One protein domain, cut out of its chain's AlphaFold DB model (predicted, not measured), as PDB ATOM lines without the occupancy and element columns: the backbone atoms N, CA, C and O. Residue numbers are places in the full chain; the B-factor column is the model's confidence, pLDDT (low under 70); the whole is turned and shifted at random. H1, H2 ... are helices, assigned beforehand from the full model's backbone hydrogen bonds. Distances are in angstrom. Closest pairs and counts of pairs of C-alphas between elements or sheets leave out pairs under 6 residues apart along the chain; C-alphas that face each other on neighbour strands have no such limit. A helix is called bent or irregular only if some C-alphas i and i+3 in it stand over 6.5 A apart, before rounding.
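This is residues 2 to 68 of the 70 residues of an uncharacterized protein of Saccharibacillus sp. WB 17 (UniProt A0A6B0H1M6). One long helix, H2, makes the length of a thin rod, and the chain folds back along it at both ends, with H1 beside its first part and the short H3 near its last part. H1 and H3 run the same way, opposite to H2, and the gap between them leaves residues 38 to 43 of H2 standing free. The printed part has 67 residues with three named helices, in the order H1, H2, H3, and no named strand; the class is all helix. The whole is extended, with a radius of gyration of the C-alphas of 18.4 A, and spans 57 by 18 by 14 A.

The printed part begins with H1, residues 2 to 17. A short link of 7 residues joins it to H2, residues 25 to 54. H1 and H2 touch and form a helical hairpin; the closest C-alphas are those of Arg 16 and Ala 26, 6.9 A apart. They run opposite ways at a shallow tilt of 9 degrees. H1 touches H2 with residues 12 to 16 alone, and H2 touches H1 with residues 26 to 30 alone. A second short link, again of 7 residues, leads to H3, residues 62 to 68. H2 and H3 are close but not clearly touching, and their closest C-alphas, those of Arg 47 and Leu 68, are 6.3 A apart. They run opposite ways at a shallow tilt of 28 degrees. H1 and H3 are apart. In H1 and H2 every O i to N i+4 pair is within hydrogen-bond range; in H3 it is 2 of 3.

H1, residues 2 to 17, starts at C-alpha 2, (-13.592, -40.758, -4.573), and is 22.8 A from first to last C-alpha. H2, residues 25 to 54, is the longest helix with 30 residues and 42.7 A; it runs from C-alpha 25 at (-23.538, -19.751, -4.559) to C-alpha 54 at (-27.986, -59.656, 10.087). H3, residues 62 to 68, is 10.1 A long and ends at C-alpha 68, (-26.203, -53.896, 0.084). No helix is bent or irregular.

The two C-alphas farthest apart are those of Gly 19 and Pro 58, at 57.5 A. The C-alphas of Ser 2 and Leu 68, the first and last printed, are 18.8 A apart. The printed part has no cut, and no link is long. The mean pLDDT of the printed part is 80.0; residues 2 to 3 and 54 to 68 are under 70, and the mean over H3 is 62.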
ATOM      1  N   SER A   2     -14.635 -41.781  -4.808       61.62
ATOM      2  CA  SER A   2     -13.592 -40.758  -4.573       61.62
ATOM      3  C   SER A   2     -13.221 -39.954  -5.832       61.62
ATOM      4  O   SER A   2     -12.898 -38.777  -5.733       61.62
ATOM      5  N   GLU A   3     -13.316 -40.573  -7.015       66.75
ATOM      6  CA  GLU A   3     -13.109 -39.897  -8.307       66.75
ATOM      7  C   GLU A   3     -14.234 -38.914  -8.664       66.75
ATOM      8  O   GLU A   3     -13.944 -37.847  -9.192       66.75
ATOM      9  N   GLN A   4     -15.495 -39.226  -8.330       75.25
ATOM     10  CA  GLN A   4     -16.623 -38.305  -8.538       75.25
ATOM     11  C   GLN A   4     -16.448 -37.039  -7.694       75.25
ATOM     12  O   GLN A   4     -16.574 -35.936  -8.210       75.25
ATOM     13  N   LYS A   5     -16.066 -37.206  -6.422       75.25
ATOM     14  CA  LYS A   5     -15.796 -36.093  -5.503       75.25
ATOM     15  C   LYS A   5     -14.701 -35.166  -6.037       75.25
ATOM     16  O   LYS A   5     -14.876 -33.951  -6.061       75.25
ATOM     17  N   ALA A   6     -13.593 -35.745  -6.498       79.00
ATOM     18  CA  ALA A   6     -12.492 -34.977  -7.067       79.00
ATOM     19  C   ALA A   6     -12.906 -34.232  -8.351       79.00
ATOM     20  O   ALA A   6     -12.464 -33.101  -8.569       79.00
ATOM     21  N   ASP A   7     -13.769 -34.825  -9.188       88.81
ATOM     22  CA  ASP A   7     -14.315 -34.157 -10.379       88.81
ATOM     23  C   ASP A   7     -15.248 -32.995  -9.999       88.81
ATOM     24  O   ASP A   7     -15.126 -31.902 -10.554       88.81
ATOM     25  N   ASP A   8     -16.123 -33.182  -9.010       87.50
ATOM     26  CA  ASP A   8     -17.078 -32.162  -8.561       87.50
ATOM     27  C   ASP A   8     -16.387 -30.963  -7.885       87.50
ATOM     28  O   ASP A   8     -16.701 -29.811  -8.200       87.50
ATOM     29  N   GLU A   9     -15.374 -31.200  -7.044       86.69
ATOM     30  CA  GLU A   9     -14.529 -30.138  -6.473       86.69
ATOM     31  C   GLU A   9     -13.755 -29.385  -7.567       86.69
ATOM     32  O   GLU A   9     -13.685 -28.153  -7.572       86.69
ATOM     33  N   THR A  10     -13.221 -30.112  -8.554       90.31
ATOM     34  CA  THR A  10     -12.523 -29.512  -9.700       90.31
ATOM     35  C   THR A  10     -13.465 -28.644 -10.536       90.31
ATOM     36  O   THR A  10     -13.086 -27.556 -10.979       90.31
ATOM     37  N   ARG A  11     -14.710 -29.083 -10.751       89.94
ATOM     38  CA  ARG A  11     -15.734 -28.299 -11.456       89.94
ATOM     39  C   ARG A  11     -16.114 -27.044 -10.684       89.94
ATOM     40  O   ARG A  11     -16.185 -25.980 -11.299       89.94
ATOM     41  N   LEU A  12     -16.302 -27.138  -9.368       88.50
ATOM     42  CA  LEU A  12     -16.595 -25.981  -8.524       88.50
ATOM     43  C   LEU A  12     -15.467 -24.943  -8.590       88.50
ATOM     44  O   LEU A  12     -15.735 -23.757  -8.787       88.50
ATOM     45  N   ASN A  13     -14.208 -25.380  -8.525       89.31
ATOM     46  CA  ASN A  13     -13.054 -24.487  -8.647       89.31
ATOM     47  C   ASN A  13     -13.009 -23.784 -10.011       89.31
ATOM     48  O   ASN A  13     -12.839 -22.569 -10.067       89.31
ATOM     49  N   ARG A  14     -13.290 -24.500 -11.107       91.44
ATOM     50  CA  ARG A  14     -13.397 -23.880 -12.441       91.44
ATOM     51  C   ARG A  14     -14.522 -22.845 -12.527       91.44
ATOM     52  O   ARG A  14     -14.389 -21.862 -13.249       91.44
ATOM     53  N   LEU A  15     -15.643 -23.059 -11.837       88.25
ATOM     54  CA  LEU A  15     -16.754 -22.101 -11.808       88.25
ATOM     55  C   LEU A  15     -16.407 -20.844 -10.996       88.25
ATOM     56  O   LEU A  15     -16.761 -19.741 -11.422       88.25
ATOM     57  N   ARG A  16     -15.658 -21.000  -9.895       86.94
ATOM     58  CA  ARG A  16     -15.093 -19.890  -9.106       86.94
ATOM     59  C   ARG A  16     -14.118 -19.056  -9.936       86.94
ATOM     60  O   ARG A  16     -14.265 -17.842 -10.006       86.94
ATOM     61  N   GLU A  17     -13.178 -19.703 -10.623       88.25
ATOM     62  CA  GLU A  17     -12.185 -19.036 -11.480       88.25
ATOM     63  C   GLU A  17     -12.823 -18.248 -12.631       88.25
ATOM     64  O   GLU A  17     -12.335 -17.185 -13.009       88.25
ATOM     65  N   ARG A  18     -13.930 -18.751 -13.186       90.19
ATOM     66  CA  ARG A  18     -14.674 -18.075 -14.258       90.19
ATOM     67  C   ARG A  18     -15.558 -16.928 -13.761       90.19
ATOM     68  O   ARG A  18     -16.123 -16.228 -14.596       90.19
ATOM     69  N   GLY A  19     -15.711 -16.756 -12.445       83.69
ATOM     70  CA  GLY A  19     -16.569 -15.726 -11.854       83.69
ATOM     71  C   GLY A  19     -18.050 -15.880 -12.212       83.69
ATOM     72  O   GLY A  19     -18.766 -14.888 -12.274       83.69
ATOM     73  N   VAL A  20     -18.498 -17.105 -12.511       86.88
ATOM     74  CA  VAL A  20     -19.894 -17.388 -12.909       86.88
ATOM     75  C   VAL A  20     -20.808 -17.480 -11.688       86.88
ATOM     76  O   VAL A  20     -22.012 -17.298 -11.819       86.88
ATOM     77  N   LEU A  21     -20.233 -17.776 -10.523       84.31
ATOM     78  CA  LEU A  21     -20.959 -17.934  -9.270       84.31
ATOM     79  C   LEU A  21     -21.014 -16.608  -8.519       84.31
ATOM     80  O   LEU A  21     -19.990 -15.944  -8.342       84.31
ATOM     81  N   GLU A  22     -22.198 -16.264  -8.027       87.06
ATOM     82  CA  GLU A  22     -22.361 -15.175  -7.072       87.06
ATOM     83  C   GLU A  22     -21.694 -15.526  -5.732       87.06
ATOM     84  O   GLU A  22     -21.451 -16.695  -5.410       87.06
ATOM     85  N   SER A  23     -21.408 -14.504  -4.917       76.25
ATOM     86  CA  SER A  23     -20.562 -14.634  -3.720       76.25
ATOM     87  C   SER A  23     -21.076 -15.624  -2.668       76.25
ATOM     88  O   SER A  23     -20.298 -16.005  -1.811       76.25
ATOM     89  N   GLY A  24     -22.340 -16.062  -2.733       85.44
ATOM     90  CA  GLY A  24     -22.902 -17.092  -1.845       85.44
ATOM     91  C   GLY A  24     -23.192 -18.440  -2.514       85.44
ATOM     92  O   GLY A  24     -23.384 -19.444  -1.829       85.44
ATOM     93  N   GLU A  25     -23.213 -18.509  -3.846       89.94
ATOM     94  CA  GLU A  25     -23.538 -19.751  -4.559       89.94
ATOM     95  C   GLU A  25     -22.407 -20.767  -4.435       89.94
ATOM     96  O   GLU A  25     -22.640 -21.955  -4.229       89.94
ATOM     97  N   ALA A  26     -21.164 -20.293  -4.504       88.62
ATOM     98  CA  ALA A  26     -19.999 -21.155  -4.397       88.62
ATOM     99  C   ALA A  26     -19.847 -21.781  -3.002       88.62
ATOM    100  O   ALA A  26     -19.367 -22.907  -2.885       88.62
ATOM    101  N   GLU A  27     -20.249 -21.056  -1.961       89.88
ATOM    102  CA  GLU A  27     -20.254 -21.509  -0.567       89.88
ATOM    103  C   GLU A  27     -21.415 -22.479  -0.322       89.88
ATOM    104  O   GLU A  27     -21.258 -23.509   0.335       89.88
ATOM    105  N   TRP A  28     -22.577 -22.202  -0.920       92.31
ATOM    106  CA  TRP A  28     -23.727 -23.097  -0.872       92.31
ATOM    107  C   TRP A  28     -23.459 -24.433  -1.576       92.31
ATOM    108  O   TRP A  28     -23.774 -25.486  -1.021       92.31
ATOM    109  N   ILE A  29     -22.838 -24.418  -2.760       90.81
ATOM    110  CA  ILE A  29     -22.477 -25.644  -3.490       90.81
ATOM    111  C   ILE A  29     -21.448 -26.456  -2.697       90.81
ATOM    112  O   ILE A  29     -21.606 -27.668  -2.566       90.81
ATOM    113  N   GLU A  30     -20.437 -25.809  -2.115       90.06
ATOM    114  CA  GLU A  30     -19.461 -26.485  -1.252       90.06
ATOM    115  C   GLU A  30     -20.135 -27.143  -0.037       90.06
ATOM    116  O   GLU A  30     -19.885 -28.309   0.274       90.06
ATOM    117  N   TYR A  31     -21.080 -26.442   0.596       92.75
ATOM    118  CA  TYR A  31     -21.881 -26.995   1.683       92.75
ATOM    119  C   TYR A  31     -22.725 -28.207   1.250       92.75
ATOM    120  O   TYR A  31     -22.841 -29.186   1.996       92.75
ATOM    121  N   LEU A  32     -23.309 -28.177   0.048       92.25
ATOM    122  CA  LEU A  32     -24.069 -29.307  -0.492       92.25
ATOM    123  C   LEU A  32     -23.184 -30.528  -0.757       92.25
ATOM    124  O   LEU A  32     -23.584 -31.636  -0.397       92.25
ATOM    125  N   LEU A  33     -21.991 -30.331  -1.328       90.94
ATOM    126  CA  LEU A  33     -21.021 -31.408  -1.547       90.94
ATOM    127  C   LEU A  33     -20.622 -32.063  -0.219       90.94
ATOM    128  O   LEU A  33     -20.656 -33.288  -0.097       90.94
ATOM    129  N   HIS A  34     -20.357 -31.259   0.814       90.00
ATOM    130  CA  HIS A  34     -20.050 -31.773   2.148       90.00
ATOM    131  C   HIS A  34     -21.220 -32.569   2.753       90.00
ATOM    132  O   HIS A  34     -21.041 -33.651   3.313       90.00
ATOM    133  N   ARG A  35     -22.455 -32.068   2.624       92.06
ATOM    134  CA  ARG A  35     -23.647 -32.784   3.108       92.06
ATOM    135  C   ARG A  35     -23.881 -34.106   2.387       92.06
ATOM    136  O   ARG A  35     -24.357 -35.050   3.020       92.06
ATOM    137  N   LEU A  36     -23.597 -34.159   1.089       90.00
ATOM    138  CA  LEU A  36     -23.698 -35.385   0.309       90.00
ATOM    139  C   LEU A  36     -22.693 -36.420   0.821       90.00
ATOM    140  O   LEU A  36     -23.090 -37.541   1.126       90.00
ATOM    141  N   GLU A  37     -21.438 -36.019   1.031       87.62
ATOM    142  CA  GLU A  37     -20.400 -36.894   1.584       87.62
ATOM    143  C   GLU A  37     -20.784 -37.439   2.967       87.62
ATOM    144  O   GLU A  37     -20.675 -38.639   3.229       87.62
ATOM    145  N   GLU A  38     -21.302 -36.587   3.853       89.88
ATOM    146  CA  GLU A  38     -21.787 -37.049   5.152       89.88
ATOM    147  C   GLU A  38     -22.933 -38.060   5.024       89.88
ATOM    148  O   GLU A  38     -22.983 -39.037   5.778       89.88
ATOM    149  N   ALA A  39     -23.875 -37.827   4.109       88.25
ATOM    150  CA  ALA A  39     -25.007 -38.720   3.890       88.25
ATOM    151  C   ALA A  39     -24.550 -40.078   3.340       88.25
ATOM    152  O   ALA A  39     -25.006 -41.119   3.821       88.25
ATOM    153  N   GLU A  40     -23.608 -40.081   2.399       87.81
ATOM    154  CA  GLU A  40     -23.009 -41.297   1.849       87.81
ATOM    155  C   GLU A  40     -22.229 -42.072   2.915       87.81
ATOM    156  O   GLU A  40     -22.432 -43.277   3.074       87.81
ATOM    157  N   ALA A  41     -21.419 -41.391   3.731       86.88
ATOM    158  CA  ALA A  41     -20.693 -42.018   4.832       86.88
ATOM    159  C   ALA A  41     -21.645 -42.631   5.874       86.88
ATOM    160  O   ALA A  41     -21.410 -43.736   6.373       86.88
ATOM    161  N   ARG A  42     -22.747 -41.941   6.200       87.19
ATOM    162  CA  ARG A  42     -23.795 -42.469   7.092       87.19
ATOM    163  C   ARG A  42     -24.501 -43.674   6.471       87.19
ATOM    164  O   ARG A  42     -24.737 -44.648   7.182       87.19
ATOM    165  N   SER A  43     -24.795 -43.631   5.172       87.56
ATOM    166  CA  SER A  43     -25.383 -44.749   4.426       87.56
ATOM    167  C   SER A  43     -24.472 -45.975   4.460       87.56
ATOM    168  O   SER A  43     -24.920 -47.055   4.844       87.56
ATOM    169  N   LEU A  44     -23.175 -45.809   4.179       86.75
ATOM    170  CA  LEU A  44     -22.196 -46.895   4.226       86.75
ATOM    171  C   LEU A  44     -22.119 -47.523   5.624       86.75
ATOM    172  O   LEU A  44     -22.260 -48.735   5.765       86.75
ATOM    173  N   ARG A  45     -21.994 -46.700   6.674       86.25
ATOM    174  CA  ARG A  45     -21.983 -47.183   8.065       86.25
ATOM    175  C   ARG A  45     -23.266 -47.928   8.425       86.25
ATOM    176  O   ARG A  45     -23.207 -48.937   9.127       86.25
ATOM    177  N   LEU A  46     -24.420 -47.451   7.957       86.12
ATOM    178  CA  LEU A  46     -25.698 -48.124   8.177       86.12
ATOM    179  C   LEU A  46     -25.739 -49.476   7.456       86.12
ATOM    180  O   LEU A  46     -26.140 -50.465   8.066       86.12
ATOM    181  N   ARG A  47     -25.281 -49.544   6.198       83.69
ATOM    182  CA  ARG A  47     -25.167 -50.804   5.446       83.69
ATOM    183  C   ARG A  47     -24.260 -51.795   6.177       83.69
ATOM    184  O   ARG A  47     -24.664 -52.932   6.406       83.69
ATOM    185  N   GLU A  48     -23.085 -51.364   6.629       84.75
ATOM    186  CA  GLU A  48     -22.161 -52.200   7.406       84.75
ATOM    187  C   GLU A  48     -22.770 -52.681   8.728       84.75
ATOM    188  O   GLU A  48     -22.635 -53.854   9.089       84.75
ATOM    189  N   ALA A  49     -23.454 -51.797   9.459       84.19
ATOM    190  CA  ALA A  49     -24.128 -52.139  10.706       84.19
ATOM    191  C   ALA A  49     -25.246 -53.166  10.475       84.19
ATOM    192  O   ALA A  49     -25.351 -54.139  11.224       84.19
ATOM    193  N   LEU A  50     -26.038 -52.996   9.411       81.50
ATOM    194  CA  LEU A  50     -27.074 -53.946   9.009       81.50
ATOM    195  C   LEU A  50     -26.482 -55.297   8.604       81.50
ATOM    196  O   LEU A  50     -27.025 -56.329   8.997       81.50
ATOM    197  N   LEU A  51     -25.367 -55.322   7.870       79.12
ATOM    198  CA  LEU A  51     -24.673 -56.565   7.522       79.12
ATOM    199  C   LEU A  51     -24.156 -57.288   8.772       79.12
ATOM    200  O   LEU A  51     -24.379 -58.489   8.911       79.12
ATOM    201  N   LYS A  52     -23.534 -56.572   9.716       78.44
ATOM    202  CA  LYS A  52     -23.048 -57.150  10.983       78.44
ATOM    203  C   LYS A  52     -24.190 -57.696  11.846       78.44
ATOM    204  O   LYS A  52     -24.090 -58.813  12.356       78.44
ATOM    205  N   ALA A  53     -25.280 -56.938  11.974       76.00
ATOM    206  CA  ALA A  53     -26.456 -57.332  12.746       76.00
ATOM    207  C   ALA A  53     -27.187 -58.534  12.122       76.00
ATOM    208  O   ALA A  53     -27.603 -59.449  12.833       76.00
ATOM    209  N   ASN A  54     -27.312 -58.568  10.793       67.50
ATOM    210  CA  ASN A  54     -27.986 -59.656  10.087       67.50
ATOM    211  C   ASN A  54     -27.094 -60.882   9.848       67.50
ATOM    212  O   ASN A  54     -27.625 -61.975   9.684       67.50
ATOM    213  N   GLY A  55     -25.765 -60.753   9.889       62.03
ATOM    214  CA  GLY A  55     -24.842 -61.894   9.856       62.03
ATOM    215  C   GLY A  55     -25.012 -62.858  11.039       62.03
ATOM    216  O   GLY A  55     -24.635 -64.019  10.939       62.03
ATOM    217  N   HIS A  56     -25.639 -62.401  12.129       57.09
ATOM    218  CA  HIS A  56     -25.976 -63.211  13.303       57.09
ATOM    219  C   HIS A  56     -27.362 -63.886  13.224       57.09
ATOM    220  O   HIS A  56     -27.734 -64.613  14.145       57.09
ATOM    221  N   LYS A  57     -28.145 -63.680  12.149       53.72
ATOM    222  CA  LYS A  57     -29.433 -64.364  11.921       53.72
ATOM    223  C   LYS A  57     -29.352 -65.258  10.672       53.72
ATOM    224  O   LYS A  57     -29.043 -64.750   9.597       53.72
ATOM    225  N   PRO A  58     -29.689 -66.562  10.750       53.78
ATOM    226  CA  PRO A  58     -29.507 -67.500   9.636       53.78
ATOM    227  C   PRO A  58     -30.487 -67.318   8.458       53.78
ATOM    228  O   PRO A  58     -30.471 -68.102   7.517       53.78
ATOM    229  N   THR A  59     -31.336 -66.289   8.467       56.44
ATOM    230  CA  THR A  59     -32.416 -66.071   7.489       56.44
ATOM    231  C   THR A  59     -32.285 -64.718   6.789       56.44
ATOM    232  O   THR A  59     -33.174 -63.873   6.871       56.44
ATOM    233  N   MET A  60     -31.162 -64.470   6.121       56.28
ATOM    234  CA  MET A  60     -31.015 -63.315   5.229       56.28
ATOM    235  C   MET A  60     -31.429 -63.730   3.811       56.28
ATOM    236  O   MET A  60     -30.829 -64.633   3.231       56.28
ATOM    237  N   SER A  61     -32.456 -63.080   3.254       60.22
ATOM    238  CA  SER A  61     -32.806 -63.196   1.833       60.22
ATOM    239  C   SER A  61     -31.623 -62.703   0.994       60.22
ATOM    240  O   SER A  61     -31.179 -61.572   1.177       60.22
ATOM    241  N   THR A  62     -31.114 -63.531   0.081       60.78
ATOM    242  CA  THR A  62     -29.989 -63.212  -0.821       60.78
ATOM    243  C   THR A  62     -30.160 -61.868  -1.534       60.78
ATOM    244  O   THR A  62     -29.206 -61.107  -1.617       60.78
ATOM    245  N   LYS A  63     -31.397 -61.492  -1.883       59.69
ATOM    246  CA  LYS A  63     -31.729 -60.196  -2.499       59.69
ATOM    247  C   LYS A  63     -31.350 -58.978  -1.649       59.69
ATOM    248  O   LYS A  63     -30.994 -57.938  -2.184       59.69
ATOM    249  N   LEU A  64     -31.457 -59.095  -0.325       61.91
ATOM    250  CA  LEU A  64     -31.146 -58.009   0.610       61.91
ATOM    251  C   LEU A  64     -29.635 -57.892   0.826       61.91
ATOM    252  O   LEU A  64     -29.131 -56.807   1.078       61.91
ATOM    253  N   ARG A  65     -28.910 -59.007   0.678       62.62
ATOM    254  CA  ARG A  65     -27.449 -59.008   0.623       62.62
ATOM    255  C   ARG A  65     -26.971 -58.333  -0.663       62.62
ATOM    256  O   ARG A  65     -26.187 -57.403  -0.565       62.62
ATOM    257  N   ASP A  66     -27.496 -58.727  -1.819       64.19
ATOM    258  CA  ASP A  66     -27.074 -58.181  -3.117       64.19
ATOM    259  C   ASP A  66     -27.314 -56.661  -3.205       64.19
ATOM    260  O   ASP A  66     -26.401 -55.914  -3.537       64.19
ATOM    261  N   ALA A  67     -28.472 -56.174  -2.740       67.75
ATOM    262  CA  ALA A  67     -28.784 -54.738  -2.684       67.75
ATOM    263  C   ALA A  67     -27.914 -53.913  -1.706       67.75
ATOM    264  O   ALA A  67     -27.967 -52.684  -1.720       67.75
ATOM    265  N   LEU A  68     -27.158 -54.562  -0.811       60.09
ATOM    266  CA  LEU A  68     -26.203 -53.896   0.084       60.09
ATOM    267  C   LEU A  68     -24.777 -53.868  -0.492       60.09
ATOM    268  O   LEU A  68     -23.977 -53.060  -0.016       60.09
TER     269      LEU A  68